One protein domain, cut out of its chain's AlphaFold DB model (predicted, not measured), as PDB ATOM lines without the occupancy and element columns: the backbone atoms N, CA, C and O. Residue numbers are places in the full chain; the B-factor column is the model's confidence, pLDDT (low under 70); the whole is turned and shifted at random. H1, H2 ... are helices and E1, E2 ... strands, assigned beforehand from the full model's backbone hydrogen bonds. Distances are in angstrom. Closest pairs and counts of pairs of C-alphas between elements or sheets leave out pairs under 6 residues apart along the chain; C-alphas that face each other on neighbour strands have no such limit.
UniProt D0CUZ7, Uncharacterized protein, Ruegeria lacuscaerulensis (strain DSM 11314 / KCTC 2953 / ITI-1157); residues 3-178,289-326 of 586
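This is residues 3 to 178 and 289 to 326 of the 586 residues of an uncharacterized protein of Ruegeria lacuscaerulensis (strain DSM 11314 / KCTC 2953 / ITI-1157) (UniProt D0CUZ7). A strongly twisted five-stranded sheet has helices on both faces: H4 runs slantwise over one, with H5 and H7 packed on H4 and H6 beyond on H5, while on the other face are two short helices, H1 over E6 and H2 beside the strands. The hairpin E2-E3 lies at one end of the body, where residues 29 to 34 stick out, and the small hairpin E8-E9 continues from E7. The 214 printed residues hold seven named helices and nine named strands, in the order E1 H1 E2 E3 E4 H2 E5 H3 H4 E6 E7 E8 E9 H5 H6 H7, class mixed. The sheet, E1 E5 E7 E6 E4, is antiparallel throughout; the whole is compact, with a radius of gyration of the C-alphas of 17.5 A and spans of 52 by 41 by 30 A.

E1 is residues 3 to 5, from C-alpha 3 at (145.889, 153.395, 147.866). H1 is 18 to 22, E2 25 to 30, E3 33 to 38, E4 45 to 47 and H2 50 to 59. E5 is 66 to 72, 19.8 A; H3 is 80 to 85; H4 is 88 to 105, 25.2 A. E6 is 118 to 124, 19.2 A; E7 is 127 to 135, 25.9 A; E8 is 137 to 139 and E9 145 to 147. H5 is 155 to 172, 26.3 A; H6 is 289 to 308, 27.9 A; H7 is 320 to 325, ending at C-alpha 325 (138.333, 146.160, 129.801).

In the sheet these backbone pairs are within hydrogen-bond range: N 4 and O 70 between E1 and E5 at 2.9 A, N 69 and O 132 between E5 and E7 at 2.9 A, N 122 and O 129 in the hairpin E6-E7 at 2.8 A, and N 119 and O 47 between E6 and E4 at 2.9 A. E5, H3 H4 and E6 form a split strand-helix-strand unit, two strands running the same way with E7 between them, its crossover right-handed. The sheet and the helices on its two faces make three layers: H3 and H4 on one face of the sheet, H2 on the other. H4 is 9.4 A over the sheet, over E7; H1, 8.0 A over it, is on the same face as H2. H4, the hub, touches H5 at a shallow tilt of 18 degrees, opposite ways, with C-alphas 97 and 168 closest at 6.7 A. With residues 93 to 100 alone it touches H7; C-alphas 96 and 324 are closest at 5.4 A. H6, with residues 289 to 297 alone, touches H5 at a steep tilt of 44 degrees; C-alphas 163 and 293 are closest at 4.9 A. In the hairpins E2-E3 and E8-E9, N 28 and O 35 are 2.9 A apart and N 138 and O 146 3.0 A. In H1 to H7 every O i to N i+4 pair is within hydrogen-bond range.

The C-alphas of Ser 32 and Thr 312, the two farthest apart, are 55.6 A apart. Residues 179 to 288 are not printed; C-alphas 178 and 289 are 13.5 A apart across this cut. E1 to H1, H4 to E6 and H6 to H7 are long links. Mean pLDDT of the printed part is 88.4; residues 14 to 15, 29 to 33, 125 and 177 to 178 are under 70.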
ATOM      1  N   ILE A   3     144.468 153.412 148.263       92.31
ATOM      2  CA  ILE A   3     145.889 153.395 147.866       92.31
ATOM      3  C   ILE A   3     146.734 153.988 148.999       92.31
ATOM      4  O   ILE A   3     146.595 155.164 149.333       92.31
ATOM      5  N   GLY A   4     147.620 153.187 149.589       89.94
ATOM      6  CA  GLY A   4     148.474 153.586 150.708       89.94
ATOM      7  C   GLY A   4     149.960 153.446 150.395       89.94
ATOM      8  O   GLY A   4     150.419 152.381 150.001       89.94
ATOM      9  N   TRP A   5     150.749 154.495 150.634       91.69
ATOM     10  CA  TRP A   5     152.199 154.471 150.411       91.69
ATOM     11  C   TRP A   5     152.975 154.243 151.707       91.69
ATOM     12  O   TRP A   5     152.849 155.004 152.666       91.69
ATOM     13  N   SER A   6     153.869 153.253 151.716       87.38
ATOM     14  CA  SER A   6     154.717 152.964 152.877       87.38
ATOM     15  C   SER A   6     155.696 154.104 153.164       87.38
ATOM     16  O   SER A   6     156.252 154.718 152.252       87.38
ATOM     17  N   LYS A   7     155.990 154.372 154.441       82.19
ATOM     18  CA  LYS A   7     157.066 155.300 154.835       82.19
ATOM     19  C   LYS A   7     158.464 154.742 154.529       82.19
ATOM     20  O   LYS A   7     159.381 155.520 154.253       82.19
ATOM     21  N   HIS A   8     158.601 153.415 154.507       79.94
ATOM     22  CA  HIS A   8     159.863 152.715 154.282       79.94
ATOM     23  C   HIS A   8     160.290 152.825 152.809       79.94
ATOM     24  O   HIS A   8     159.506 152.579 151.894       79.94
ATOM     25  N   GLN A   9     161.527 153.276 152.582       82.88
ATOM     26  CA  GLN A   9     162.070 153.609 151.248       82.88
ATOM     27  C   GLN A   9     163.471 153.021 150.998       82.88
ATOM     28  O   GLN A   9     164.076 153.247 149.946       82.88
ATOM     29  N   SER A  10     164.003 152.317 151.990       79.81
ATOM     30  CA  SER A  10     165.319 151.690 152.009       79.81
ATOM     31  C   SER A  10     165.332 150.644 153.124       79.81
ATOM     32  O   SER A  10     164.608 150.785 154.110       79.81
ATOM     33  N   SER A  11     166.172 149.628 152.969       74.62
ATOM     34  CA  SER A  11     166.489 148.644 153.996       74.62
ATOM     35  C   SER A  11     167.959 148.263 153.857       74.62
ATOM     36  O   SER A  11     168.498 148.294 152.749       74.62
ATOM     37  N   GLU A  12     168.589 147.933 154.979       71.12
ATOM     38  CA  GLU A  12     169.921 147.324 155.018       71.12
ATOM     39  C   GLU A  12     169.855 145.827 154.683       71.12
ATOM     40  O   GLU A  12     170.816 145.256 154.177       71.12
ATOM     41  N   SER A  13     168.690 145.198 154.887       73.75
ATOM     42  CA  SER A  13     168.465 143.805 154.514       73.75
ATOM     43  C   SER A  13     168.335 143.662 153.002       73.75
ATOM     44  O   SER A  13     167.463 144.266 152.375       73.75
ATOM     45  N   LEU A  14     169.148 142.772 152.434       62.94
ATOM     46  CA  LEU A  14     169.129 142.426 151.010       62.94
ATOM     47  C   LEU A  14     167.822 141.757 150.569       62.94
ATOM     48  O   LEU A  14     167.485 141.774 149.386       62.94
ATOM     49  N   ARG A  15     167.080 141.165 151.511       68.56
ATOM     50  CA  ARG A  15     165.817 140.477 151.220       68.56
ATOM     51  C   ARG A  15     164.615 141.417 151.210       68.56
ATOM     52  O   ARG A  15     163.586 141.097 150.618       68.56
ATOM     53  N   GLN A  16     164.731 142.585 151.833       76.44
ATOM     54  CA  GLN A  16     163.664 143.581 151.884       76.44
ATOM     55  C   GLN A  16     163.655 144.443 150.609       76.44
ATOM     56  O   GLN A  16     164.715 144.792 150.092       76.44
ATOM     57  N   PRO A  17     162.478 144.853 150.098       80.06
ATOM     58  CA  PRO A  17     161.126 144.603 150.606       80.06
ATOM     59  C   PRO A  17     160.500 143.258 150.198       80.06
ATOM     60  O   PRO A  17     159.410 142.959 150.668       80.06
ATOM     61  N   ALA A  18     161.136 142.454 149.339       80.38
ATOM     62  CA  ALA A  18     160.532 141.223 148.810       80.38
ATOM     63  C   ALA A  18     160.076 140.249 149.914       80.38
ATOM     64  O   ALA A  18     158.958 139.755 149.844       80.38
ATOM     65  N   SER A  19     160.872 140.072 150.971       78.81
ATOM     66  CA  SER A  19     160.478 139.287 152.149       78.81
ATOM     67  C   SER A  19     159.211 139.814 152.828       78.81
ATOM     68  O   SER A  19     158.288 139.059 153.100       78.81
ATOM     69  N   TYR A  20     159.081 141.131 153.027       80.06
ATOM     70  CA  TYR A  20     157.839 141.689 153.574       80.06
ATOM     71  C   TYR A  20     156.618 141.366 152.696       80.06
ATOM     72  O   TYR A  20     155.527 141.141 153.226       80.06
ATOM     73  N   LEU A  21     156.797 141.337 151.371       83.88
ATOM     74  CA  LEU A  21     155.728 141.044 150.421       83.88
ATOM     75  C   LEU A  21     155.380 139.552 150.377       83.88
ATOM     76  O   LEU A  21     154.201 139.250 150.285       83.88
ATOM     77  N   LEU A  22     156.357 138.648 150.459       83.94
ATOM     78  CA  LEU A  22     156.159 137.240 150.092       83.94
ATOM     79  C   LEU A  22     156.364 136.239 151.236       83.94
ATOM     80  O   LEU A  22     155.956 135.090 151.105       83.94
ATOM     81  N   ASP A  23     156.959 136.646 152.360       81.19
ATOM     82  CA  ASP A  23     157.170 135.733 153.483       81.19
ATOM     83  C   ASP A  23     155.820 135.311 154.087       81.19
ATOM     84  O   ASP A  23     154.938 136.141 154.344       81.19
ATOM     85  N   GLN A  24     155.682 134.007 154.333       82.50
ATOM     86  CA  GLN A  24     154.500 133.399 154.949       82.50
ATOM     87  C   GLN A  24     154.395 133.724 156.440       82.50
ATOM     88  O   GLN A  24     153.300 133.787 156.986       82.50
ATOM     89  N   GLU A  25     155.530 133.944 157.098       81.75
ATOM     90  CA  GLU A  25     155.608 134.248 158.521       81.75
ATOM     91  C   GLU A  25     156.290 135.595 158.722       81.75
ATOM     92  O   GLU A  25     157.377 135.849 158.200       81.75
ATOM     93  N   VAL A  26     155.656 136.467 159.501       78.56
ATOM     94  CA  VAL A  26     156.195 137.783 159.829       78.56
ATOM     95  C   VAL A  26     156.251 137.937 161.337       78.56
ATOM     96  O   VAL A  26     155.241 137.820 162.026       78.56
ATOM     97  N   ARG A  27     157.439 138.255 161.850       78.62
ATOM     98  CA  ARG A  27     157.614 138.630 163.255       78.62
ATOM     99  C   ARG A  27     157.165 140.068 163.454       78.62
ATOM    100  O   ARG A  27     157.619 140.962 162.733       78.62
ATOM    101  N   LYS A  28     156.269 140.294 164.411       71.81
ATOM    102  CA  LYS A  28     155.782 141.627 164.766       71.81
ATOM    103  C   LYS A  28     155.861 141.830 166.279       71.81
ATOM    104  O   LYS A  28     155.475 140.932 167.025       71.81
ATOM    105  N   PRO A  29     156.293 143.013 166.740       62.84
ATOM    106  CA  PRO A  29     156.125 143.385 168.133       62.84
ATOM    107  C   PRO A  29     154.635 143.638 168.405       62.84
ATOM    108  O   PRO A  29     154.011 144.487 167.761       62.84
ATOM    109  N   VAL A  30     154.066 142.906 169.358       65.12
ATOM    110  CA  VAL A  30     152.701 143.076 169.868       65.12
ATOM    111  C   VAL A  30     152.813 143.355 171.366       65.12
ATOM    112  O   VAL A  30     153.101 142.468 172.166       65.12
ATOM    113  N   GLY A  31     152.650 144.625 171.747       64.69
ATOM    114  CA  GLY A  31     152.932 145.072 173.113       64.69
ATOM    115  C   GLY A  31     154.413 144.889 173.462       64.69
ATOM    116  O   GLY A  31     155.278 145.396 172.749       64.69
ATOM    117  N   SER A  32     154.694 144.161 174.544       52.72
ATOM    118  CA  SER A  32     156.050 143.805 174.987       52.72
ATOM    119  C   SER A  32     156.550 142.452 174.463       52.72
ATOM    120  O   SER A  32     157.645 142.037 174.835       52.72
ATOM    121  N   ALA A  33     155.765 141.745 173.644       57.59
ATOM    122  CA  ALA A  33     156.116 140.432 173.106       57.59
ATOM    123  C   ALA A  33     156.389 140.497 171.598       57.59
ATOM    124  O   ALA A  33     155.802 141.308 170.880       57.59
ATOM    125  N   GLU A  34     157.249 139.609 171.100       70.25
ATOM    126  CA  GLU A  34     157.308 139.311 169.669       70.25
ATOM    127  C   GLU A  34     156.352 138.165 169.349       70.25
ATOM    128  O   GLU A  34     156.422 137.095 169.952       70.25
ATOM    129  N   VAL A  35     155.471 138.386 168.378       75.25
ATOM    130  CA  VAL A  35     154.535 137.380 167.879       75.25
ATOM    131  C   VAL A  35     154.916 137.032 166.445       75.25
ATOM    132  O   VAL A  35     155.153 137.916 165.617       75.25
ATOM    133  N   VAL A  36     154.986 135.733 166.152       79.69
ATOM    134  CA  VAL A  36     155.091 135.226 164.781       79.69
ATOM    135  C   VAL A  36     153.680 135.147 164.214       79.69
ATOM    136  O   VAL A  36     152.869 134.337 164.654       79.69
ATOM    137  N   GLU A  37     153.374 136.007 163.251       79.50
ATOM    138  CA  GLU A  37     152.102 135.990 162.536       79.50
ATOM    139  C   GLU A  37     152.269 135.185 161.248       79.50
ATOM    140  O   GLU A  37     153.056 135.560 160.373       79.50
ATOM    141  N   ARG A  38     151.526 134.081 161.130       81.19
ATOM    142  CA  ARG A  38     151.445 133.295 159.898       81.19
ATOM    143  C   ARG A  38     150.325 133.841 159.016       81.19
ATOM    144  O   ARG A  38     149.193 133.986 159.466       81.19
ATOM    145  N   ARG A  39     150.644 134.131 157.758       78.62
ATOM    146  CA  ARG A  39     149.699 134.605 156.744       78.62
ATOM    147  C   ARG A  39     148.974 133.419 156.123       78.62
ATOM    148  O   ARG A  39     149.617 132.491 155.633       78.62
ATOM    149  N   VAL A  40     147.647 133.464 156.176       75.50
ATOM    150  CA  VAL A  40     146.757 132.480 155.558       75.50
ATOM    151  C   VAL A  40     145.696 133.248 154.760       75.50
ATOM    152  O   VAL A  40     145.001 134.071 155.361       75.50
ATOM    153  N   PRO A  41     145.570 133.018 153.440       79.56
ATOM    154  CA  PRO A  41     146.458 132.209 152.591       79.56
ATOM    155  C   PRO A  41     147.892 132.761 152.552       79.56
ATOM    156  O   PRO A  41     148.160 133.886 152.993       79.56
ATOM    157  N   VAL A  42     148.832 131.954 152.053       83.94
ATOM    158  CA  VAL A  42     150.200 132.441 151.838       83.94
ATOM    159  C   VAL A  42     150.189 133.584 150.814       83.94
ATOM    160  O   VAL A  42     149.306 133.634 149.968       83.94
ATOM    161  N   PRO A  43     151.134 134.533 150.860       89.00
ATOM    162  CA  PRO A  43     151.211 135.564 149.831       89.00
ATOM    163  C   PRO A  43     151.380 134.985 148.418       89.00
ATOM    164  O   PRO A  43     152.278 134.179 148.174       89.00
ATOM    165  N   GLU A  44     150.580 135.457 147.466       90.69
ATOM    166  CA  GLU A  44     150.703 135.110 146.048       90.69
ATOM    167  C   GLU A  44     151.585 136.130 145.324       90.69
ATOM    168  O   GLU A  44     151.394 137.340 145.457       90.69
ATOM    169  N   LEU A  45     152.526 135.656 144.505       91.56
ATOM    170  CA  LEU A  45     153.271 136.495 143.567       91.56
ATOM    171  C   LEU A  45     152.438 136.713 142.295       91.56
ATOM    172  O   LEU A  45     152.216 135.771 141.539       91.56
ATOM    173  N   LEU A  46     152.031 137.956 142.028       94.62
ATOM    174  CA  LEU A  46     151.209 138.298 140.861       94.62
ATOM    175  C   LEU A  46     152.026 138.801 139.669       94.62
ATOM    176  O   LEU A  46     151.733 138.443 138.534       94.62
ATOM    177  N   VAL A  47     153.029 139.654 139.907       94.81
ATOM    178  CA  VAL A  47     153.832 140.274 138.836       94.81
ATOM    179  C   VAL A  47     155.296 140.364 139.242       94.81
ATOM    180  O   VAL A  47     155.630 140.739 140.369       94.81
ATOM    181  N   GLY A  48     156.169 140.114 138.268       91.25
ATOM    182  CA  GLY A  48     157.606 140.314 138.384       91.25
ATOM    183  C   GLY A  48     158.341 139.119 138.974       91.25
ATOM    184  O   GLY A  48     157.809 138.018 139.086       91.25
ATOM    185  N   HIS A  49     159.605 139.341 139.328       85.62
ATOM    186  CA  HIS A  49     160.480 138.292 139.835       85.62
ATOM    187  C   HIS A  49     161.306 138.800 141.027       85.62
ATOM    188  O   HIS A  49     162.081 139.751 140.853       85.62
ATOM    189  N   PRO A  50     161.239 138.160 142.216       83.81
ATOM    190  CA  PRO A  50     161.914 138.637 143.426       83.81
ATOM    191  C   PRO A  50     163.415 138.876 143.244       83.81
ATOM    192  O   PRO A  50     163.905 139.958 143.559       83.81
ATOM    193  N   ALA A  51     164.138 137.916 142.652       78.31
ATOM    194  CA  ALA A  51     165.581 138.040 142.423       78.31
ATOM    195  C   ALA A  51     165.959 139.195 141.473       78.31
ATOM    196  O   ALA A  51     166.936 139.904 141.723       78.31
ATOM    197  N   VAL A  52     165.182 139.423 140.404       82.81
ATOM    198  CA  VAL A  52     165.414 140.522 139.451       82.81
ATOM    199  C   VAL A  52     165.177 141.864 140.137       82.81
ATOM    200  O   VAL A  52     166.015 142.763 140.057       82.81
ATOM    201  N   PHE A  53     164.073 141.982 140.876       88.19
ATOM    202  CA  PHE A  53     163.753 143.170 141.659       88.19
ATOM    203  C   PHE A  53     164.834 143.465 142.718       88.19
ATOM    204  O   PHE A  53     165.331 144.589 142.797       88.19
ATOM    205  N   GLN A  54     165.247 142.461 143.500       84.06
ATOM    206  CA  GLN A  54     166.287 142.603 144.527       84.06
ATOM    207  C   GLN A  54     167.628 143.018 143.922       84.06
ATOM    208  O   GLN A  54     168.259 143.947 144.423       84.06
ATOM    209  N   SER A  55     168.030 142.392 142.813       81.25
ATOM    210  CA  SER A  55     169.261 142.749 142.097       81.25
ATOM    211  C   SER A  55     169.224 144.201 141.624       81.25
ATOM    212  O   SER A  55     170.192 144.943 141.806       81.25
ATOM    213  N   ALA A  56     168.082 144.638 141.086       86.94
ATOM    214  CA  ALA A  56     167.891 146.012 140.646       86.94
ATOM    215  C   ALA A  56     167.982 147.002 141.819       86.94
ATOM    216  O   ALA A  56     168.686 148.001 141.712       86.94
ATOM    217  N   VAL A  57     167.329 146.718 142.952       88.25
ATOM    218  CA  VAL A  57     167.394 147.544 144.172       88.25
ATOM    219  C   VAL A  57     168.812 147.594 144.739       88.25
ATOM    220  O   VAL A  57     169.281 148.673 145.108       88.25
ATOM    221  N   PHE A  58     169.508 146.458 144.798       84.69
ATOM    222  CA  PHE A  58     170.864 146.357 145.335       84.69
ATOM    223  C   PHE A  58     171.860 147.200 144.536       84.69
ATOM    224  O   PHE A  58     172.655 147.929 145.132       84.69
ATOM    225  N   ALA A  59     171.750 147.180 143.205       85.94
ATOM    226  CA  ALA A  59     172.608 147.946 142.305       85.94
ATOM    227  C   ALA A  59     172.469 149.477 142.456       85.94
ATOM    228  O   ALA A  59     173.339 150.227 142.005       85.94
ATOM    229  N   LEU A  60     171.401 149.976 143.094       88.88
ATOM    230  CA  LEU A  60     171.196 151.412 143.273       88.88
ATOM    231  C   LEU A  60     172.103 151.994 144.358       88.88
ATOM    232  O   LEU A  60     172.086 151.580 145.518       88.88
ATOM    233  N   ARG A  61     172.794 153.077 143.991       88.62
ATOM    234  CA  ARG A  61     173.607 153.905 144.898       88.62
ATOM    235  C   ARG A  61     172.812 155.030 145.576       88.62
ATOM    236  O   ARG A  61     173.374 155.851 146.292       88.62
ATOM    237  N   PHE A  62     171.503 155.111 145.339       89.62
ATOM    238  CA  PHE A  62     170.651 156.158 145.902       89.62
ATOM    239  C   PHE A  62     170.336 155.895 147.380       89.62
ATOM    240  O   PHE A  62     170.112 154.755 147.778       89.62
ATOM    241  N   LYS A  63     170.187 156.966 148.176       89.12
ATOM    242  CA  LYS A  63     169.737 156.880 149.582       89.12
ATOM    243  C   LYS A  63     168.384 156.174 149.726       89.12
ATOM    244  O   LYS A  63     168.134 155.483 150.704       89.12
ATOM    245  N   ARG A  64     167.487 156.378 148.758       91.88
ATOM    246  CA  ARG A  64     166.151 155.772 148.722       91.88
ATOM    247  C   ARG A  64     166.089 154.850 147.517       91.88
ATOM    248  O   ARG A  64     166.067 155.337 146.389       91.88
ATOM    249  N   LYS A  65     166.084 153.543 147.764       92.00
ATOM    250  CA  LYS A  65     166.275 152.524 146.723       92.00
ATOM    251  C   LYS A  65     164.966 151.969 146.179       92.00
ATOM    252  O   LYS A  65     164.907 151.588 145.018       92.00
ATOM    253  N   TYR A  66     163.902 151.964 146.976       94.06
ATOM    254  CA  TYR A  66     162.609 151.441 146.547       94.06
ATOM    255  C   TYR A  66     161.447 152.231 147.151       94.06
ATOM    256  O   TYR A  66     161.616 153.105 148.010       94.06
ATOM    257  N   ARG A  67     160.245 151.953 146.658       93.88
ATOM    258  CA  ARG A  67     158.982 152.448 147.194       93.88
ATOM    259  C   ARG A  67     157.996 151.286 147.240       93.88
ATOM    260  O   ARG A  67     157.957 150.507 146.298       93.88
ATOM    261  N   VAL A  68     157.233 151.182 148.324       94.56
ATOM    262  CA  VAL A  68     156.164 150.186 148.461       94.56
ATOM    263  C   VAL A  68     154.833 150.912 148.578       94.56
ATOM    264  O   VAL A  68     154.743 151.917 149.294       94.56
ATOM    265  N   THR A  69     153.831 150.405 147.878       95.00
ATOM    266  CA  THR A  69     152.431 150.798 148.018       95.00
ATOM    267  C   THR A  69     151.578 149.573 148.320       95.00
ATOM    268  O   THR A  69     151.969 148.453 147.990       95.00
ATOM    269  N   THR A  70     150.409 149.808 148.892       94.94
ATOM    270  CA  THR A  70     149.375 148.809 149.135       94.94
ATOM    271  C   THR A  70     148.075 149.315 148.521       94.94
ATOM    272  O   THR A  70     147.659 150.442 148.801       94.94
ATOM    273  N   LEU A  71     147.449 148.503 147.674       95.75
ATOM    274  CA  LEU A  71     146.075 148.679 147.216       95.75
ATOM    275  C   LEU A  71     145.203 147.786 148.096       95.75
ATOM    276  O   LEU A  71     145.421 146.582 148.129       95.75
ATOM    277  N   SER A  72     144.271 148.359 148.848       93.06
ATOM    278  CA  SER A  72     143.439 147.609 149.797       93.06
ATOM    279  C   SER A  72     141.975 147.684 149.375       93.06
ATOM    280  O   SER A  72     141.421 148.777 149.210       93.06
ATOM    281  N   PHE A  73     141.353 146.525 149.194       93.06
ATOM    282  CA  PHE A  73     139.971 146.376 148.730       93.06
ATOM    283  C   PHE A  73     139.047 146.210 149.932       93.06
ATOM    284  O   PHE A  73     139.467 145.680 150.958       93.06
ATOM    285  N   HIS A  74     137.828 146.749 149.905       88.75
ATOM    286  CA  HIS A  74     136.843 146.377 150.926       88.75
ATOM    287  C   HIS A  74     136.546 144.868 150.813       88.75
ATOM    288  O   HIS A  74     136.685 144.315 149.725       88.75
ATOM    289  N   CYS A  75     136.165 144.198 151.902       86.38
ATOM    290  CA  CYS A  75     135.859 142.756 151.862       86.38
ATOM    291  C   CYS A  75     134.699 142.425 150.902       86.38
ATOM    292  O   CYS A  75     134.658 141.346 150.333       86.38
ATOM    293  N   GLU A  76     133.799 143.385 150.679       88.38
ATOM    294  CA  GLU A  76     132.688 143.280 149.719       88.38
ATOM    295  C   GLU A  76     133.073 143.702 148.286       88.38
ATOM    296  O   GLU A  76     132.320 143.435 147.357       88.38
ATOM    297  N   ASP A  77     134.222 144.368 148.088       92.31
ATOM    298  CA  ASP A  77     134.664 144.818 146.755       92.31
ATOM    299  C   ASP A  77     135.230 143.646 145.940       92.31
ATOM    300  O   ASP A  77     134.996 143.543 144.737       92.31
ATOM    301  N   ILE A  78     136.034 142.800 146.596       93.75
ATOM    302  CA  ILE A  78     136.679 141.620 146.017       93.75
ATOM    303  C   ILE A  78     136.606 140.486 147.033       93.75
ATOM    304  O   ILE A  78     137.255 140.545 148.079       93.75
ATOM    305  N   ASP A  79     135.878 139.429 146.678       91.81
ATOM    306  CA  ASP A  79     135.882 138.178 147.427       91.81
ATOM    307  C   ASP A  79     137.265 137.512 147.308       91.81
ATOM    308  O   ASP A  79     137.704 137.109 146.225       91.81
ATOM    309  N   VAL A  80     137.964 137.421 148.441       91.12
ATOM    310  CA  VAL A  80     139.314 136.852 148.536       91.12
ATOM    311  C   VAL A  80     139.329 135.374 148.150       91.12
ATOM    312  O   VAL A  80     140.263 134.935 147.480       91.12
ATOM    313  N   HIS A  81     138.323 134.602 148.556       89.75
ATOM    314  CA  HIS A  81     138.252 133.175 148.262       89.75
ATOM    315  C   HIS A  81     138.048 132.955 146.766       89.75
ATOM    316  O   HIS A  81     138.862 132.286 146.132       89.75
ATOM    317  N   ALA A  82     137.044 133.613 146.182       91.12
ATOM    318  CA  ALA A  82     136.776 133.528 144.750       91.12
ATOM    319  C   ALA A  82     137.980 134.013 143.920       91.12
ATOM    320  O   ALA A  82     138.337 133.401 142.911       91.12
ATOM    321  N   PHE A  83     138.653 135.088 144.350       94.25
ATOM    322  CA  PHE A  83     139.894 135.541 143.725       94.25
ATOM    323  C   PHE A  83     140.980 134.455 143.774       94.25
ATOM    324  O   PHE A  83     141.616 134.176 142.754       94.25
ATOM    325  N   ASN A  84     141.194 133.822 144.929       91.25
ATOM    326  CA  ASN A  84     142.212 132.785 145.092       91.25
ATOM    327  C   ASN A  84     141.904 131.520 144.282       91.25
ATOM    328  O   ASN A  84     142.815 130.968 143.670       91.25
ATOM    329  N   GLU A  85     140.638 131.123 144.173       90.44
ATOM    330  CA  GLU A  85     140.193 130.013 143.316       90.44
ATOM    331  C   GLU A  85     140.341 130.299 141.816       90.44
ATOM    332  O   GLU A  85     140.340 129.380 140.999       90.44
ATOM    333  N   GLY A  86     140.520 131.568 141.445       91.31
ATOM    334  CA  GLY A  86     140.742 131.978 140.063       91.31
ATOM    335  C   GLY A  86     139.497 132.459 139.334       91.31
ATOM    336  O   GLY A  86     139.419 132.341 138.112       91.31
ATOM    337  N   ASN A  87     138.528 133.028 140.057       95.06
ATOM    338  CA  ASN A  87     137.397 133.712 139.444       95.06
ATOM    339  C   ASN A  87     137.886 134.755 138.423       95.06
ATOM    340  O   ASN A  87     138.602 135.701 138.765       95.06
ATOM    341  N   GLU A  88     137.478 134.585 137.166       94.25
ATOM    342  CA  GLU A  88     137.987 135.373 136.044       94.25
ATOM    343  C   GLU A  88     137.674 136.868 136.185       94.25
ATOM    344  O   GLU A  88     138.527 137.709 135.897       94.25
ATOM    345  N   ALA A  89     136.482 137.215 136.680       94.94
ATOM    346  CA  ALA A  89     136.092 138.604 136.881       94.94
ATOM    347  C   ALA A  89     136.955 139.274 137.961       94.94
ATOM    348  O   ALA A  89     137.541 140.324 137.697       94.94
ATOM    349  N   ALA A  90     137.112 138.646 139.131       95.19
ATOM    350  CA  ALA A  90     137.954 139.167 140.211       95.19
ATOM    351  C   ALA A  90     139.424 139.292 139.774       95.19
ATOM    352  O   ALA A  90     140.064 140.322 139.999       95.19
ATOM    353  N   ARG A  91     139.954 138.275 139.077       96.19
ATOM    354  CA  ARG A  91     141.316 138.289 138.518       96.19
ATOM    355  C   ARG A  91     141.492 139.430 137.515       96.19
ATOM    356  O   ARG A  91     142.465 140.174 137.624       96.19
ATOM    357  N   ARG A  92     140.544 139.631 136.591       96.88
ATOM    358  CA  ARG A  92     140.576 140.734 135.612       96.88
ATOM    359  C   ARG A  92     140.559 142.098 136.293       96.88
ATOM    360  O   ARG A  92     141.373 142.947 135.943       96.88
ATOM    361  N   GLN A  93     139.680 142.304 137.273       97.50
ATOM    362  CA  GLN A  93     139.582 143.581 137.984       97.50
ATOM    363  C   GLN A  93     140.873 143.918 138.751       97.50
ATOM    364  O   GLN A  93     141.364 145.045 138.675       97.50
ATOM    365  N   VAL A  94     141.472 142.936 139.438       97.88
ATOM    366  CA  VAL A  94     142.774 143.110 140.107       97.88
ATOM    367  C   VAL A  94     143.881 143.384 139.088       97.88
ATOM    368  O   VAL A  94     144.711 144.267 139.309       97.88
ATOM    369  N   SER A  95     143.876 142.687 137.949       98.06
ATOM    370  CA  SER A  95     144.834 142.924 136.864       98.06
ATOM    371  C   SER A  95     144.730 144.349 136.311       98.06
ATOM    372  O   SER A  95     145.750 145.018 136.168       98.06
ATOM    373  N   ALA A  96     143.511 144.852 136.089       98.06
ATOM    374  CA  ALA A  96     143.259 146.229 135.662       98.06
ATOM    375  C   ALA A  96     143.699 147.258 136.708       98.06
ATOM    376  O   ALA A  96     144.327 148.260 136.364       98.06
ATOM    377  N   ALA A  97     143.454 147.002 137.997       98.25
ATOM    378  CA  ALA A  97     143.948 147.868 139.063       98.25
ATOM    379  C   ALA A  97     145.482 147.950 139.079       98.25
ATOM    380  O   ALA A  97     146.029 149.043 139.236       98.25
ATOM    381  N   ILE A  98     146.181 146.823 138.888       98.50
ATOM    382  CA  ILE A  98     147.649 146.789 138.802       98.50
ATOM    383  C   ILE A  98     148.131 147.517 137.542       98.50
ATOM    384  O   ILE A  98     149.045 148.332 137.637       98.50
ATOM    385  N   ASP A  99     147.517 147.257 136.389       97.94
ATOM    386  CA  ASP A  99     147.887 147.862 135.106       97.94
ATOM    387  C   ASP A  99     147.787 149.394 135.150       97.94
ATOM    388  O   ASP A  99     148.788 150.105 135.006       97.94
ATOM    389  N   LEU A 100     146.610 149.924 135.498       97.88
ATOM    390  CA  LEU A 100     146.402 151.368 135.616       97.88
ATOM    391  C   LEU A 100     147.287 151.987 136.705       97.88
ATOM    392  O   LEU A 100     147.792 153.101 136.537       97.88
ATOM    393  N   PHE A 101     147.516 151.276 137.814       98.25
ATOM    394  CA  PHE A 101     148.452 151.728 138.839       98.25
ATOM    395  C   PHE A 101     149.867 151.904 138.280       98.25
ATOM    396  O   PHE A 101     150.505 152.920 138.569       98.25
ATOM    397  N   LEU A 102     150.365 150.954 137.484       97.75
ATOM    398  CA  LEU A 102     151.697 151.032 136.888       97.75
ATOM    399  C   LEU A 102     151.784 152.154 135.842       97.75
ATOM    400  O   LEU A 102     152.764 152.902 135.860       97.75
ATOM    401  N   GLU A 103     150.752 152.362 135.022       96.88
ATOM    402  CA  GLU A 103     150.709 153.492 134.078       96.88
ATOM    403  C   GLU A 103     150.713 154.854 134.770       96.88
ATOM    404  O   GLU A 103     151.351 155.804 134.307       96.88
ATOM    405  N   VAL A 104     150.047 154.970 135.918       97.50
ATOM    406  CA  VAL A 104     150.089 156.189 136.732       97.50
ATOM    407  C   VAL A 104     151.435 156.334 137.441       97.50
ATOM    408  O   VAL A 104     152.011 157.429 137.461       97.50
ATOM    409  N   ALA A 105     151.978 155.243 137.989       97.31
ATOM    410  CA  ALA A 105     153.275 155.235 138.661       97.31
ATOM    411  C   ALA A 105     154.392 155.693 137.728       97.31
ATOM    412  O   ALA A 105     155.279 156.420 138.172       97.31
ATOM    413  N   PHE A 106     154.319 155.306 136.455       96.88
ATOM    414  CA  PHE A 106     155.297 155.584 135.409       96.88
ATOM    415  C   PHE A 106     154.769 156.546 134.339       96.88
ATOM    416  O   PHE A 106     155.189 156.461 133.191       96.88
ATOM    417  N   ALA A 107     153.893 157.487 134.706       95.56
ATOM    418  CA  ALA A 107     153.264 158.407 133.756       95.56
ATOM    419  C   ALA A 107     154.263 159.023 132.754       95.56
ATOM    420  O   ALA A 107     155.246 159.653 133.160       95.56
ATOM    421  N   GLY A 108     154.010 158.829 131.456       93.50
ATOM    422  CA  GLY A 108     154.839 159.315 130.345       93.50
ATOM    423  C   GLY A 108     156.184 158.606 130.152       93.50
ATOM    424  O   GLY A 108     156.989 159.070 129.352       93.50
ATOM    425  N   ILE A 109     156.459 157.526 130.884       94.69
ATOM    426  CA  ILE A 109     157.691 156.738 130.770       94.69
ATOM    427  C   ILE A 109     157.375 155.466 129.966       94.69
ATOM    428  O   ILE A 109     156.518 154.694 130.397       94.69
ATOM    429  N   PRO A 110     158.064 155.190 128.850       92.25
ATOM    430  CA  PRO A 110     157.894 153.985 128.054       92.25
ATOM    431  C   PRO A 110     158.444 152.758 128.785       92.25
ATOM    432  O   PRO A 110     159.421 152.838 129.535       92.25
ATOM    433  N   GLU A 111     157.832 151.608 128.527       90.88
ATOM    434  CA  GLU A 111     158.107 150.346 129.216       90.88
ATOM    435  C   GLU A 111     159.597 149.950 129.282       90.88
ATOM    436  O   GLU A 111     160.065 149.669 130.388       90.88
ATOM    437  N   PRO A 112     160.414 150.053 128.208       89.81
ATOM    438  CA  PRO A 112     161.836 149.675 128.257       89.81
ATOM    439  C   PRO A 112     162.693 150.522 129.215       89.81
ATOM    440  O   PRO A 112     163.835 150.167 129.539       89.81
ATOM    441  N   SER A 113     162.164 151.674 129.636       92.50
ATOM    442  CA  SER A 113     162.809 152.602 130.568       92.50
ATOM    443  C   SER A 113     162.358 152.412 132.020       92.50
ATOM    444  O   SER A 113     162.970 152.983 132.934       92.50
ATOM    445  N   ARG A 114     161.304 151.618 132.249       94.88
ATOM    446  CA  ARG A 114     160.755 151.319 133.576       94.88
ATOM    447  C   ARG A 114     161.607 150.245 134.278       94.88
ATOM    448  O   ARG A 114     162.162 149.362 133.628       94.88
ATOM    449  N   PRO A 115     161.757 150.310 135.610       95.50
ATOM    450  CA  PRO A 115     162.425 149.277 136.386       95.50
ATOM    451  C   PRO A 115     161.531 148.032 136.529       95.50
ATOM    452  O   PRO A 115     160.306 148.147 136.456       95.50
ATOM    453  N   PRO A 116     162.109 146.856 136.834       93.94
ATOM    454  CA  PRO A 116     161.322 145.676 137.172       93.94
ATOM    455  C   PRO A 116     160.556 145.915 138.480       93.94
ATOM    456  O   PRO A 116     161.161 146.258 139.499       93.94
ATOM    457  N   VAL A 117     159.237 145.733 138.464       96.50
ATOM    458  CA  VAL A 117     158.383 145.822 139.659       96.50
ATOM    459  C   VAL A 117     158.145 144.444 140.266       96.50
ATOM    460  O   VAL A 117     158.355 143.425 139.612       96.50
ATOM    461  N   LEU A 118     157.719 144.418 141.526       95.81
ATOM    462  CA  LEU A 118     157.285 143.205 142.211       95.81
ATOM    463  C   LEU A 118     155.899 143.448 142.806       95.81
ATOM    464  O   LEU A 118     155.720 144.426 143.533       95.81
ATOM    465  N   VAL A 119     154.936 142.578 142.506       97.12
ATOM    466  CA  VAL A 119     153.560 142.674 143.012       97.12
ATOM    467  C   VAL A 119     153.174 141.366 143.675       97.12
ATOM    468  O   VAL A 119     153.303 140.314 143.056       97.12
ATOM    469  N   GLY A 120     152.670 141.432 144.903       94.81
ATOM    470  CA  GLY A 120     152.129 140.263 145.591       94.81
ATOM    471  C   GLY A 120     150.913 140.582 146.447       94.81
ATOM    472  O   GLY A 120     150.593 141.754 146.663       94.81
ATOM    473  N   THR A 121     150.234 139.545 146.922       93.62
ATOM    474  CA  THR A 121     149.018 139.666 147.735       93.62
ATOM    475  C   THR A 121     149.325 139.525 149.221       93.62
ATOM    476  O   THR A 121     150.201 138.758 149.604       93.62
ATOM    477  N   HIS A 122     148.585 140.239 150.067       88.50
ATOM    478  CA  HIS A 122     148.331 139.866 151.460       88.50
ATOM    479  C   HIS A 122     146.822 139.742 151.647       88.50
ATOM    480  O   HIS A 122     146.049 140.449 151.001       88.50
ATOM    481  N   THR A 123     146.411 138.887 152.576       81.81
ATOM    482  CA  THR A 123     145.048 138.898 153.105       81.81
ATOM    483  C   THR A 123     145.105 139.414 154.530       81.81
ATOM    484  O   THR A 123     145.907 138.947 155.340       81.81
ATOM    485  N   HIS A 124     144.283 140.414 154.832       70.31
ATOM    486  CA  HIS A 124     144.237 141.018 156.154       70.31
ATOM    487  C   HIS A 124     142.795 141.378 156.517       70.31
ATOM    488  O   HIS A 124     142.212 142.257 155.888       70.31
ATOM    489  N   LEU A 125     142.241 140.745 157.562       68.50
ATOM    490  CA  LEU A 125     140.843 140.930 157.992       68.50
ATOM    491  C   LEU A 125     139.838 140.687 156.848       68.50
ATOM    492  O   LEU A 125     139.008 141.547 156.573       68.50
ATOM    493  N   ASP A 126     139.994 139.579 156.118       76.62
ATOM    494  CA  ASP A 126     139.175 139.217 154.943       76.62
ATOM    495  C   ASP A 126     139.206 140.231 153.790       76.62
ATOM    496  O   ASP A 126     138.394 140.194 152.869       76.62
ATOM    497  N   ARG A 127     140.182 141.142 153.807       87.38
ATOM    498  CA  ARG A 127     140.428 142.088 152.722       87.38
ATOM    499  C   ARG A 127     141.595 141.612 151.885       87.38
ATOM    500  O   ARG A 127     142.653 141.267 152.422       87.38
ATOM    501  N   LEU A 128     141.420 141.666 150.569       93.50
ATOM    502  CA  LEU A 128     142.528 141.544 149.636       93.50
ATOM    503  C   LEU A 128     143.383 142.812 149.712       93.50
ATOM    504  O   LEU A 128     142.880 143.937 149.620       93.50
ATOM    505  N   GLU A 129     144.688 142.632 149.850       94.44
ATOM    506  CA  GLU A 129     145.675 143.695 149.740       94.44
ATOM    507  C   GLU A 129     146.691 143.346 148.659       94.44
ATOM    508  O   GLU A 129     147.305 142.285 148.677       94.44
ATOM    509  N   ILE A 130     146.915 144.266 147.726       96.62
ATOM    510  CA  ILE A 130     147.913 144.129 146.669       96.62
ATOM    511  C   ILE A 130     149.080 145.046 146.994       96.62
ATOM    512  O   ILE A 130     148.957 146.271 146.998       96.62
ATOM    513  N   ASN A 131     150.234 144.457 147.269       95.81
ATOM    514  CA  ASN A 131     151.446 145.177 147.607       95.81
ATOM    515  C   ASN A 131     152.344 145.281 146.379       95.81
ATOM    516  O   ASN A 131     152.786 144.270 145.841       95.81
ATOM    517  N   VAL A 132     152.649 146.511 145.963       96.88
ATOM    518  CA  VAL A 132     153.521 146.791 144.816       96.88
ATOM    519  C   VAL A 132     154.815 147.419 145.311       96.88
ATOM    520  O   VAL A 132     154.809 148.480 145.943       96.88
ATOM    521  N   ALA A 133     155.941 146.786 145.000       96.19
ATOM    522  CA  ALA A 133     157.275 147.304 145.247       96.19
ATOM    523  C   ALA A 133     157.915 147.774 143.933       96.19
ATOM    524  O   ALA A 133     157.959 147.054 142.936       96.19
ATOM    525  N   ILE A 134     158.442 149.001 143.947       96.44
ATOM    526  CA  ILE A 134     159.032 149.675 142.785       96.44
ATOM    527  C   ILE A 134     160.465 150.103 143.122       96.44
ATOM    528  O   ILE A 134     160.647 150.892 144.062       96.44
ATOM    529  N   PRO A 135     161.492 149.665 142.371       95.50
ATOM    530  CA  PRO A 135     162.828 150.233 142.480       95.50
ATOM    531  C   PRO A 135     162.806 151.704 142.059       95.50
ATOM    532  O   PRO A 135     162.142 152.101 141.105       95.50
ATOM    533  N   ARG A 136     163.539 152.559 142.765       94.94
ATOM    534  CA  ARG A 136     163.481 154.015 142.582       94.94
ATOM    535  C   ARG A 136     164.455 154.520 141.535       94.94
ATOM    536  O   ARG A 136     165.229 155.446 141.786       94.94
ATOM    537  N   PHE A 137     164.376 153.949 140.344       95.75
ATOM    538  CA  PHE A 137     165.129 154.430 139.200       95.75
ATOM    539  C   PHE A 137     164.328 154.379 137.908       95.75
ATOM    540  O   PHE A 137     163.328 153.677 137.815       95.75
ATOM    541  N   ILE A 138     164.805 155.140 136.933       96.06
ATOM    542  CA  ILE A 138     164.402 155.093 135.530       96.06
ATOM    543  C   ILE A 138     165.678 155.081 134.699       96.06
ATOM    544  O   ILE A 138     166.677 155.700 135.091       96.06
ATOM    545  N   ARG A 139     165.648 154.366 133.574       93.12
ATOM    546  CA  ARG A 139     166.673 154.487 132.536       93.12
ATOM    547  C   ARG A 139     166.288 155.660 131.640       93.12
ATOM    548  O   ARG A 139     165.172 155.697 131.140       93.12
ATOM    549  N   THR A 140     167.166 156.645 131.509       89.69
ATOM    550  CA  THR A 140     166.951 157.775 130.598       89.69
ATOM    551  C   THR A 140     167.133 157.323 129.157       89.69
ATOM    552  O   THR A 140     167.639 156.227 128.903       89.69
ATOM    553  N   ALA A 141     166.751 158.172 128.209       81.19
ATOM    554  CA  ALA A 141     166.921 157.872 126.792       81.19
ATOM    555  C   ALA A 141     168.391 157.658 126.394       81.19
ATOM    556  O   ALA A 141     168.687 156.834 125.537       81.19
ATOM    557  N   GLU A 142     169.326 158.306 127.091       83.25
ATOM    558  CA  GLU A 142     170.773 158.131 126.905       83.25
ATOM    559  C   GLU A 142     171.313 156.863 127.602       83.25
ATOM    560  O   GLU A 142     172.520 156.643 127.677       83.25
ATOM    561  N   GLY A 143     170.436 156.042 128.189       83.69
ATOM    562  CA  GLY A 143     170.792 154.817 128.907       83.69
ATOM    563  C   GLY A 143     171.279 155.030 130.342       83.69
ATOM    564  O   GLY A 143     171.565 154.052 131.038       83.69
ATOM    565  N   SER A 144     171.346 156.276 130.825       87.50
ATOM    566  CA  SER A 144     171.784 156.584 132.190       87.50
ATOM    567  C   SER A 144     170.717 156.217 133.227       87.50
ATOM    568  O   SER A 144     169.519 156.265 132.963       87.50
ATOM    569  N   VAL A 145     171.131 155.868 134.445       92.75
ATOM    570  CA  VAL A 145     170.199 155.552 135.540       92.75
ATOM    571  C   VAL A 145     169.987 156.788 136.411       92.75
ATOM    572  O   VAL A 145     170.934 157.327 136.990       92.75
ATOM    573  N   ARG A 146     168.734 157.232 136.558       94.25
ATOM    574  CA  ARG A 146     168.369 158.391 137.393       94.25
ATOM    575  C   ARG A 146     167.405 158.002 138.500       94.25
ATOM    576  O   ARG A 146     166.515 157.180 138.307       94.25
ATOM    577  N   SER A 147     167.552 158.645 139.661       94.69
ATOM    578  CA  SER A 147     166.638 158.454 140.789       94.69
ATOM    579  C   SER A 147     165.221 158.872 140.408       94.69
ATOM    580  O   SER A 147     164.979 159.996 139.962       94.69
ATOM    581  N   PHE A 148     164.271 158.006 140.730       95.75
ATOM    582  CA  PHE A 148     162.856 158.189 140.450       95.75
ATOM    583  C   PHE A 148     162.020 158.113 141.728       95.75
ATOM    584  O   PHE A 148     162.401 157.491 142.720       95.75
ATOM    585  N   ASN A 149     160.880 158.799 141.746       95.12
ATOM    586  CA  ASN A 149     159.893 158.635 142.805       95.12
ATOM    587  C   ASN A 149     158.503 158.560 142.174       95.12
ATOM    588  O   ASN A 149     158.065 159.596 141.671       95.12
ATOM    589  N   PRO A 150     157.803 157.415 142.230       94.69
ATOM    590  CA  PRO A 150     156.437 157.327 141.718       94.69
ATOM    591  C   PRO A 150     155.476 158.217 142.525       94.69
ATOM    592  O   PRO A 150     154.562 158.807 141.963       94.69
ATOM    593  N   HIS A 151     155.748 158.433 143.819       94.50
ATOM    594  CA  HIS A 151     154.952 159.300 144.689       94.50
ATOM    595  C   HIS A 151     155.825 160.366 145.379       94.50
ATOM    596  O   HIS A 151     156.265 160.194 146.525       94.50
ATOM    597  N   PRO A 152     156.172 161.466 144.680       88.94
ATOM    598  CA  PRO A 152     156.847 162.595 145.306       88.94
ATOM    599  C   PRO A 152     155.943 163.246 146.364       88.94
ATOM    600  O   PRO A 152     154.739 163.343 146.138       88.94
ATOM    601  N   PRO A 153     156.503 163.740 147.488       85.38
ATOM    602  CA  PRO A 153     155.742 164.361 148.575       85.38
ATOM    603  C   PRO A 153     155.285 165.775 148.179       85.38
ATOM    604  O   PRO A 153     155.726 166.778 148.731       85.38
ATOM    605  N   LYS A 154     154.453 165.860 147.144       86.88
ATOM    606  CA  LYS A 154     153.857 167.084 146.614       86.88
ATOM    607  C   LYS A 154     152.354 166.876 146.529       86.88
ATOM    608  O   LYS A 154     151.910 165.804 146.119       86.88
ATOM    609  N   ARG A 155     151.582 167.926 146.817       83.12
ATOM    610  CA  ARG A 155     150.111 167.894 146.772       83.12
ATOM    611  C   ARG A 155     149.572 167.354 145.441       83.12
ATOM    612  O   ARG A 155     148.697 166.501 145.439       83.12
ATOM    613  N   GLY A 156     150.182 167.761 144.322       85.62
ATOM    614  CA  GLY A 156     149.814 167.276 142.987       85.62
ATOM    615  C   GLY A 156     149.966 165.763 142.787       85.62
ATOM    616  O   GLY A 156     149.222 165.189 142.004       85.62
ATOM    617  N   SER A 157     150.879 165.098 143.507       90.25
ATOM    618  CA  SER A 157     150.958 163.637 143.451       90.25
ATOM    619  C   SER A 157     149.821 162.975 144.218       90.25
ATOM    620  O   SER A 157     149.361 161.940 143.764       90.25
ATOM    621  N   GLY A 158     149.374 163.551 145.339       89.25
ATOM    622  CA  GLY A 158     148.195 163.061 146.059       89.25
ATOM    623  C   GLY A 158     146.965 163.071 145.154       89.25
ATOM    624  O   GLY A 158     146.373 162.026 144.932       89.25
ATOM    625  N   PHE A 159     146.708 164.205 144.496       90.50
ATOM    626  CA  PHE A 159     145.587 164.339 143.562       90.50
ATOM    627  C   PHE A 159     145.613 163.352 142.390       90.50
ATOM    628  O   PHE A 159     144.559 162.908 141.950       90.50
ATOM    629  N   LEU A 160     146.800 162.997 141.888       94.56
ATOM    630  CA  LEU A 160     146.933 161.977 140.849       94.56
ATOM    631  C   LEU A 160     146.496 160.592 141.358       94.56
ATOM    632  O   LEU A 160     145.761 159.892 140.668       94.56
ATOM    633  N   TRP A 161     146.925 160.211 142.563       95.06
ATOM    634  CA  TRP A 161     146.549 158.928 143.165       95.06
ATOM    635  C   TRP A 161     145.077 158.884 143.579       95.06
ATOM    636  O   TRP A 161     144.436 157.855 143.386       95.06
ATOM    637  N   ASP A 162     144.527 159.993 144.081       91.38
ATOM    638  CA  ASP A 162     143.093 160.120 144.359       91.38
ATOM    639  C   ASP A 162     142.266 159.994 143.069       91.38
ATOM    640  O   ASP A 162     141.262 159.293 143.047       91.38
ATOM    641  N   ALA A 163     142.714 160.601 141.963       92.69
ATOM    642  CA  ALA A 163     142.032 160.473 140.677       92.69
ATOM    643  C   ALA A 163     142.057 159.035 140.134       92.69
ATOM    644  O   ALA A 163     141.028 158.560 139.665       92.69
ATOM    645  N   LEU A 164     143.191 158.328 140.239       95.94
ATOM    646  CA  LEU A 164     143.269 156.907 139.879       95.94
ATOM    647  C   LEU A 164     142.309 156.064 140.724       95.94
ATOM    648  O   LEU A 164     141.583 155.230 140.188       95.94
ATOM    649  N   ARG A 165     142.323 156.274 142.046       94.25
ATOM    650  CA  ARG A 165     141.437 155.572 142.979       94.25
ATOM    651  C   ARG A 165     139.977 155.760 142.580       94.25
ATOM    652  O   ARG A 165     139.241 154.784 142.558       94.25
ATOM    653  N   ASP A 166     139.576 156.991 142.279       91.31
ATOM    654  CA  ASP A 166     138.182 157.305 141.976       91.31
ATOM    655  C   ASP A 166     137.742 156.692 140.637       91.31
ATOM    656  O   ASP A 166     136.654 156.128 140.580       91.31
ATOM    657  N   VAL A 167     138.604 156.688 139.607       93.81
ATOM    658  CA  VAL A 167     138.339 155.963 138.346       93.81
ATOM    659  C   VAL A 167     138.133 154.472 138.607       93.81
ATOM    660  O   VAL A 167     137.108 153.926 138.220       93.81
ATOM    661  N   LEU A 168     139.067 153.820 139.304       95.19
ATOM    662  CA  LEU A 168     138.979 152.385 139.584       95.19
ATOM    663  C   LEU A 168     137.753 152.028 140.431       95.19
ATOM    664  O   LEU A 168     137.054 151.066 140.125       95.19
ATOM    665  N   ASN A 169     137.481 152.811 141.479       93.19
ATOM    666  CA  ASN A 169     136.323 152.579 142.330       93.19
ATOM    667  C   ASN A 169     135.025 152.712 141.545       93.19
ATOM    668  O   ASN A 169     134.155 151.859 141.669       93.19
ATOM    669  N   PHE A 170     134.914 153.736 140.699       90.31
ATOM    670  CA  PHE A 170     133.724 153.921 139.887       90.31
ATOM    671  C   PHE A 170     133.559 152.790 138.863       90.31
ATOM    672  O   PHE A 170     132.497 152.177 138.790       90.31
ATOM    673  N   SER A 171     134.609 152.481 138.095       92.75
ATOM    674  CA  SER A 171     134.555 151.492 137.009       92.75
ATOM    675  C   SER A 171     134.149 150.094 137.472       92.75
ATOM    676  O   SER A 171     133.546 149.356 136.697       92.75
ATOM    677  N   PHE A 172     134.461 149.732 138.717       93.81
ATOM    678  CA  PHE A 172     134.143 148.417 139.273       93.81
ATOM    679  C   PHE A 172     133.078 148.446 140.375       93.81
ATOM    680  O   PHE A 172     132.787 147.403 140.953       93.81
ATOM    681  N   GLY A 173     132.484 149.609 140.663       90.81
ATOM    682  CA  GLY A 173     131.491 149.762 141.729       90.81
ATOM    683  C   GLY A 173     132.047 149.509 143.134       90.81
ATOM    684  O   GLY A 173     131.300 149.120 144.028       90.81
ATOM    685  N   TRP A 174     133.353 149.695 143.337       91.81
ATOM    686  CA  TRP A 174     133.989 149.497 144.636       91.81
ATOM    687  C   TRP A 174     133.725 150.656 145.585       91.81
ATOM    688  O   TRP A 174     133.669 151.824 145.188       91.81
ATOM    689  N   ARG A 175     133.711 150.343 146.879       85.62
ATOM    690  CA  ARG A 175     133.503 151.314 147.947       85.62
ATOM    691  C   ARG A 175     134.560 152.414 147.922       85.62
ATOM    692  O   ARG A 175     135.778 152.154 147.923       85.62
ATOM    693  N   SER A 176     134.093 153.656 147.956       80.12
ATOM    694  CA  SER A 176     134.938 154.836 148.036       80.12
ATOM    695  C   SER A 176     135.211 155.204 149.495       80.12
ATOM    696  O   SER A 176     134.303 155.190 150.326       80.12
ATOM    697  N   PRO A 177     136.444 155.610 149.854       69.12
ATOM    698  CA  PRO A 177     136.705 156.207 151.167       69.12
ATOM    699  C   PRO A 177     135.888 157.472 151.454       69.12
ATOM    700  O   PRO A 177     135.777 157.858 152.617       69.12
ATOM    701  N   ASN A 178     135.359 158.120 150.413       64.00
ATOM    702  CA  ASN A 178     134.528 159.312 150.543       64.00
ATOM    703  C   ASN A 178     133.044 158.979 150.752       64.00
ATOM    704  O   ASN A 178     132.252 159.882 151.023       64.00
ATOM    705  N   ALA A 289     135.772 161.863 136.716       88.88
ATOM    706  CA  ALA A 289     136.853 161.090 137.324       88.88
ATOM    707  C   ALA A 289     137.971 160.796 136.310       88.88
ATOM    708  O   ALA A 289     139.153 161.030 136.599       88.88
ATOM    709  N   LEU A 290     137.597 160.352 135.105       92.25
ATOM    710  CA  LEU A 290     138.534 160.034 134.033       92.25
ATOM    711  C   LEU A 290     139.240 161.280 133.487       92.25
ATOM    712  O   LEU A 290     140.464 161.276 133.334       92.25
ATOM    713  N   GLU A 291     138.516 162.374 133.255       92.56
ATOM    714  CA  GLU A 291     139.102 163.644 132.808       92.56
ATOM    715  C   GLU A 291     140.079 164.220 133.836       92.56
ATOM    716  O   GLU A 291     141.143 164.760 133.502       92.56
ATOM    717  N   ARG A 292     139.766 164.064 135.121       93.50
ATOM    718  CA  ARG A 292     140.658 164.463 136.206       93.50
ATOM    719  C   ARG A 292     141.916 163.596 136.248       93.50
ATOM    720  O   ARG A 292     143.010 164.149 136.408       93.50
ATOM    721  N   LEU A 293     141.791 162.279 136.060       94.94
ATOM    722  CA  LEU A 293     142.936 161.370 135.937       94.94
ATOM    723  C   LEU A 293     143.818 161.765 134.749       94.94
ATOM    724  O   LEU A 293     145.007 162.015 134.951       94.94
ATOM    725  N   ARG A 294     143.240 161.919 133.550       95.19
ATOM    726  CA  ARG A 294     143.944 162.359 132.329       95.19
ATOM    727  C   ARG A 294     144.724 163.644 132.572       95.19
ATOM    728  O   ARG A 294     145.925 163.704 132.326       95.19
ATOM    729  N   ARG A 295     144.082 164.659 133.150       94.69
ATOM    730  CA  ARG A 295     144.707 165.958 133.441       94.69
ATOM    731  C   ARG A 295     145.917 165.841 134.365       94.69
ATOM    732  O   ARG A 295     146.960 166.444 134.095       94.69
ATOM    733  N   TYR A 296     145.793 165.116 135.478       95.50
ATOM    734  CA  TYR A 296     146.905 164.955 136.418       95.50
ATOM    735  C   TYR A 296     148.004 164.050 135.866       95.50
ATOM    736  O   TYR A 296     149.185 164.334 136.089       95.50
ATOM    737  N   TRP A 297     147.631 163.013 135.118       96.00
ATOM    738  CA  TRP A 297     148.564 162.118 134.452       96.00
ATOM    739  C   TRP A 297     149.390 162.876 133.413       96.00
ATOM    740  O   TRP A 297     150.612 162.856 133.507       96.00
ATOM    741  N   THR A 298     148.768 163.663 132.529       94.81
ATOM    742  CA  THR A 298     149.467 164.459 131.502       94.81
ATOM    743  C   THR A 298     150.454 165.437 132.130       94.81
ATOM    744  O   THR A 298     151.605 165.538 131.710       94.81
ATOM    745  N   ARG A 299     150.061 166.115 133.218       94.00
ATOM    746  CA  ARG A 299     150.980 166.992 133.966       94.00
ATOM    747  C   ARG A 299     152.178 166.225 134.528       94.00
ATOM    748  O   ARG A 299     153.285 166.766 134.577       94.00
ATOM    749  N   ARG A 300     151.974 164.991 134.996       94.31
ATOM    750  CA  ARG A 300     153.043 164.137 135.523       94.31
ATOM    751  C   ARG A 300     153.941 163.594 134.411       94.31
ATOM    752  O   ARG A 300     155.158 163.620 134.588       94.31
ATOM    753  N   ALA A 301     153.359 163.180 133.289       93.81
ATOM    754  CA  ALA A 301     154.046 162.722 132.088       93.81
ATOM    755  C   ALA A 301     154.988 163.798 131.544       93.81
ATOM    756  O   ALA A 301     156.194 163.568 131.479       93.81
ATOM    757  N   GLN A 302     154.495 165.025 131.354       92.00
ATOM    758  CA  GLN A 302     155.307 166.169 130.923       92.00
ATOM    759  C   GLN A 302     156.467 166.470 131.887       92.00
ATOM    760  O   GLN A 302     157.574 166.804 131.465       92.00
ATOM    761  N   GLN A 303     156.247 166.353 133.203       91.94
ATOM    762  CA  GLN A 303     157.320 166.520 134.193       91.94
ATOM    763  C   GLN A 303     158.380 165.419 134.091       91.94
ATOM    764  O   GLN A 303     159.570 165.703 134.230       91.94
ATOM    765  N   ASN A 304     157.955 164.169 133.903       92.88
ATOM    766  CA  ASN A 304     158.861 163.038 133.749       92.88
ATOM    767  C   ASN A 304     159.641 163.147 132.433       92.88
ATOM    768  O   ASN A 304     160.855 162.978 132.449       92.88
ATOM    769  N   SER A 305     158.985 163.524 131.341       90.75
ATOM    770  CA  SER A 305     159.589 163.756 130.028       90.75
ATOM    771  C   SER A 305     160.678 164.831 130.084       90.75
ATOM    772  O   SER A 305     161.849 164.542 129.837       90.75
ATOM    773  N   LYS A 306     160.362 166.026 130.605       90.25
ATOM    774  CA  LYS A 306     161.357 167.099 130.819       90.25
ATOM    775  C   LYS A 306     162.571 166.652 131.638       90.25
ATOM    776  O   LYS A 306     163.659 167.190 131.466       90.25
ATOM    777  N   ARG A 307     162.388 165.704 132.560       90.50
ATOM    778  CA  ARG A 307     163.436 165.264 133.486       90.50
ATOM    779  C   ARG A 307     164.262 164.080 132.981       90.50
ATOM    780  O   ARG A 307     165.437 164.002 133.332       90.50
ATOM    781  N   PHE A 308     163.650 163.138 132.271       92.00
ATOM    782  CA  PHE A 308     164.247 161.831 131.981       92.00
ATOM    783  C   PHE A 308     164.433 161.547 130.495       92.00
ATOM    784  O   PHE A 308     165.295 160.737 130.172       92.00
ATOM    785  N   SER A 309     163.671 162.190 129.611       85.69
ATOM    786  CA  SER A 309     163.865 162.053 128.164       85.69
ATOM    787  C   SER A 309     164.415 163.290 127.502       85.69
ATOM    788  O   SER A 309     164.989 163.180 126.429       85.69
ATOM    789  N   GLN A 310     164.187 164.473 128.077       80.44
ATOM    790  CA  GLN A 310     164.525 165.734 127.415       80.44
ATOM    791  C   GLN A 310     163.895 165.842 126.005       80.44
ATOM    792  O   GLN A 310     164.438 166.509 125.133       80.44
ATOM    793  N   GLY A 311     162.743 165.189 125.783       77.12
ATOM    794  CA  GLY A 311     162.009 165.205 124.509       77.12
ATOM    795  C   GLY A 311     162.347 164.077 123.524       77.12
ATOM    796  O   GLY A 311     161.835 164.084 122.413       77.12
ATOM    797  N   THR A 312     163.176 163.104 123.907       81.94
ATOM    798  CA  THR A 312     163.605 162.000 123.016       81.94
ATOM    799  C   THR A 312     162.633 160.823 122.924       81.94
ATOM    800  O   THR A 312     162.668 160.088 121.941       81.94
ATOM    801  N   TRP A 313     161.772 160.611 123.924       79.25
ATOM    802  CA  TRP A 313     160.736 159.579 123.865       79.25
ATOM    803  C   TRP A 313     159.384 160.176 123.451       79.25
ATOM    804  O   TRP A 313     159.079 161.327 123.763       79.25
ATOM    805  N   SER A 314     158.557 159.386 122.766       78.12
ATOM    806  CA  SER A 314     157.131 159.695 122.657       78.12
ATOM    807  C   SER A 314     156.479 159.385 124.003       78.12
ATOM    808  O   SER A 314     156.736 158.323 124.568       78.12
ATOM    809  N   GLU A 315     155.683 160.307 124.545       78.25
ATOM    810  CA  GLU A 315     154.927 160.072 125.777       78.25
ATOM    811  C   GLU A 315     153.740 159.152 125.444       78.25
ATOM    812  O   GLU A 315     152.797 159.612 124.795       78.25
ATOM    813  N   PRO A 316     153.748 157.866 125.851       76.88
ATOM    814  CA  PRO A 316     152.652 156.967 125.518       76.88
ATOM    815  C   PRO A 316     151.416 157.407 126.298       76.88
ATOM    816  O   PRO A 316     151.417 157.337 127.525       76.88
ATOM    817  N   GLN A 317     150.373 157.881 125.614       84.75
ATOM    818  CA  GLN A 317     149.089 158.105 126.271       84.75
ATOM    819  C   GLN A 317     148.365 156.765 126.413       84.75
ATOM    820  O   GLN A 317     148.090 156.128 125.395       84.75
ATOM    821  N   PRO A 318     148.068 156.316 127.642       89.19
ATOM    822  CA  PRO A 318     147.353 155.069 127.838       89.19
ATOM    823  C   PRO A 318     145.893 155.222 127.403       89.19
ATOM    824  O   PRO A 318     145.217 156.197 127.751       89.19
ATOM    825  N   ASP A 319     145.391 154.221 126.685       92.81
ATOM    826  CA  ASP A 319     143.958 154.048 126.486       92.81
ATOM    827  C   ASP A 319     143.348 153.465 127.765       92.81
ATOM    828  O   ASP A 319     143.352 152.258 128.007       92.81
ATOM    829  N   TRP A 320     142.865 154.362 128.624       93.44
ATOM    830  CA  TRP A 320     142.295 154.001 129.918       93.44
ATOM    831  C   TRP A 320     141.099 153.053 129.810       93.44
ATOM    832  O   TRP A 320     140.960 152.177 130.657       93.44
ATOM    833  N   ALA A 321     140.240 153.226 128.799       91.81
ATOM    834  CA  ALA A 321     139.040 152.409 128.645       91.81
ATOM    835  C   ALA A 321     139.421 150.992 128.208       91.81
ATOM    836  O   ALA A 321     139.020 150.024 128.851       91.81
ATOM    837  N   SER A 322     140.287 150.888 127.195       93.50
ATOM    838  CA  SER A 322     140.802 149.603 126.719       93.50
ATOM    839  C   SER A 322     141.533 148.835 127.823       93.50
ATOM    840  O   SER A 322     141.277 147.652 128.016       93.50
ATOM    841  N   ARG A 323     142.361 149.500 128.641       94.25
ATOM    842  CA  ARG A 323     143.075 148.840 129.755       94.25
ATOM    843  C   ARG A 323     142.181 148.420 130.922       94.25
ATOM    844  O   ARG A 323     142.515 147.476 131.633       94.25
ATOM    845  N   LEU A 324     141.059 149.107 131.144       93.25
ATOM    846  CA  LEU A 324     140.060 148.682 132.131       93.25
ATOM    847  C   LEU A 324     139.334 147.409 131.681       93.25
ATOM    848  O   LEU A 324     139.061 146.533 132.505       93.25
ATOM    849  N   GLU A 325     139.030 147.305 130.388       92.31
ATOM    850  CA  GLU A 325     138.333 146.160 129.801       92.31
ATOM    851  C   GLU A 325     139.270 144.961 129.579       92.31
ATOM    852  O   GLU A 325     138.949 143.829 129.949       92.31
ATOM    853  N   ALA A 326     140.455 145.218 129.032       93.88
ATOM    854  CA  ALA A 326     141.459 144.241 128.639       93.88
ATOM    855  C   ALA A 326     142.849 144.657 129.166       93.88
ATOM    856  O   ALA A 326     143.676 145.167 128.407       93.88
TER     857      ALA A 326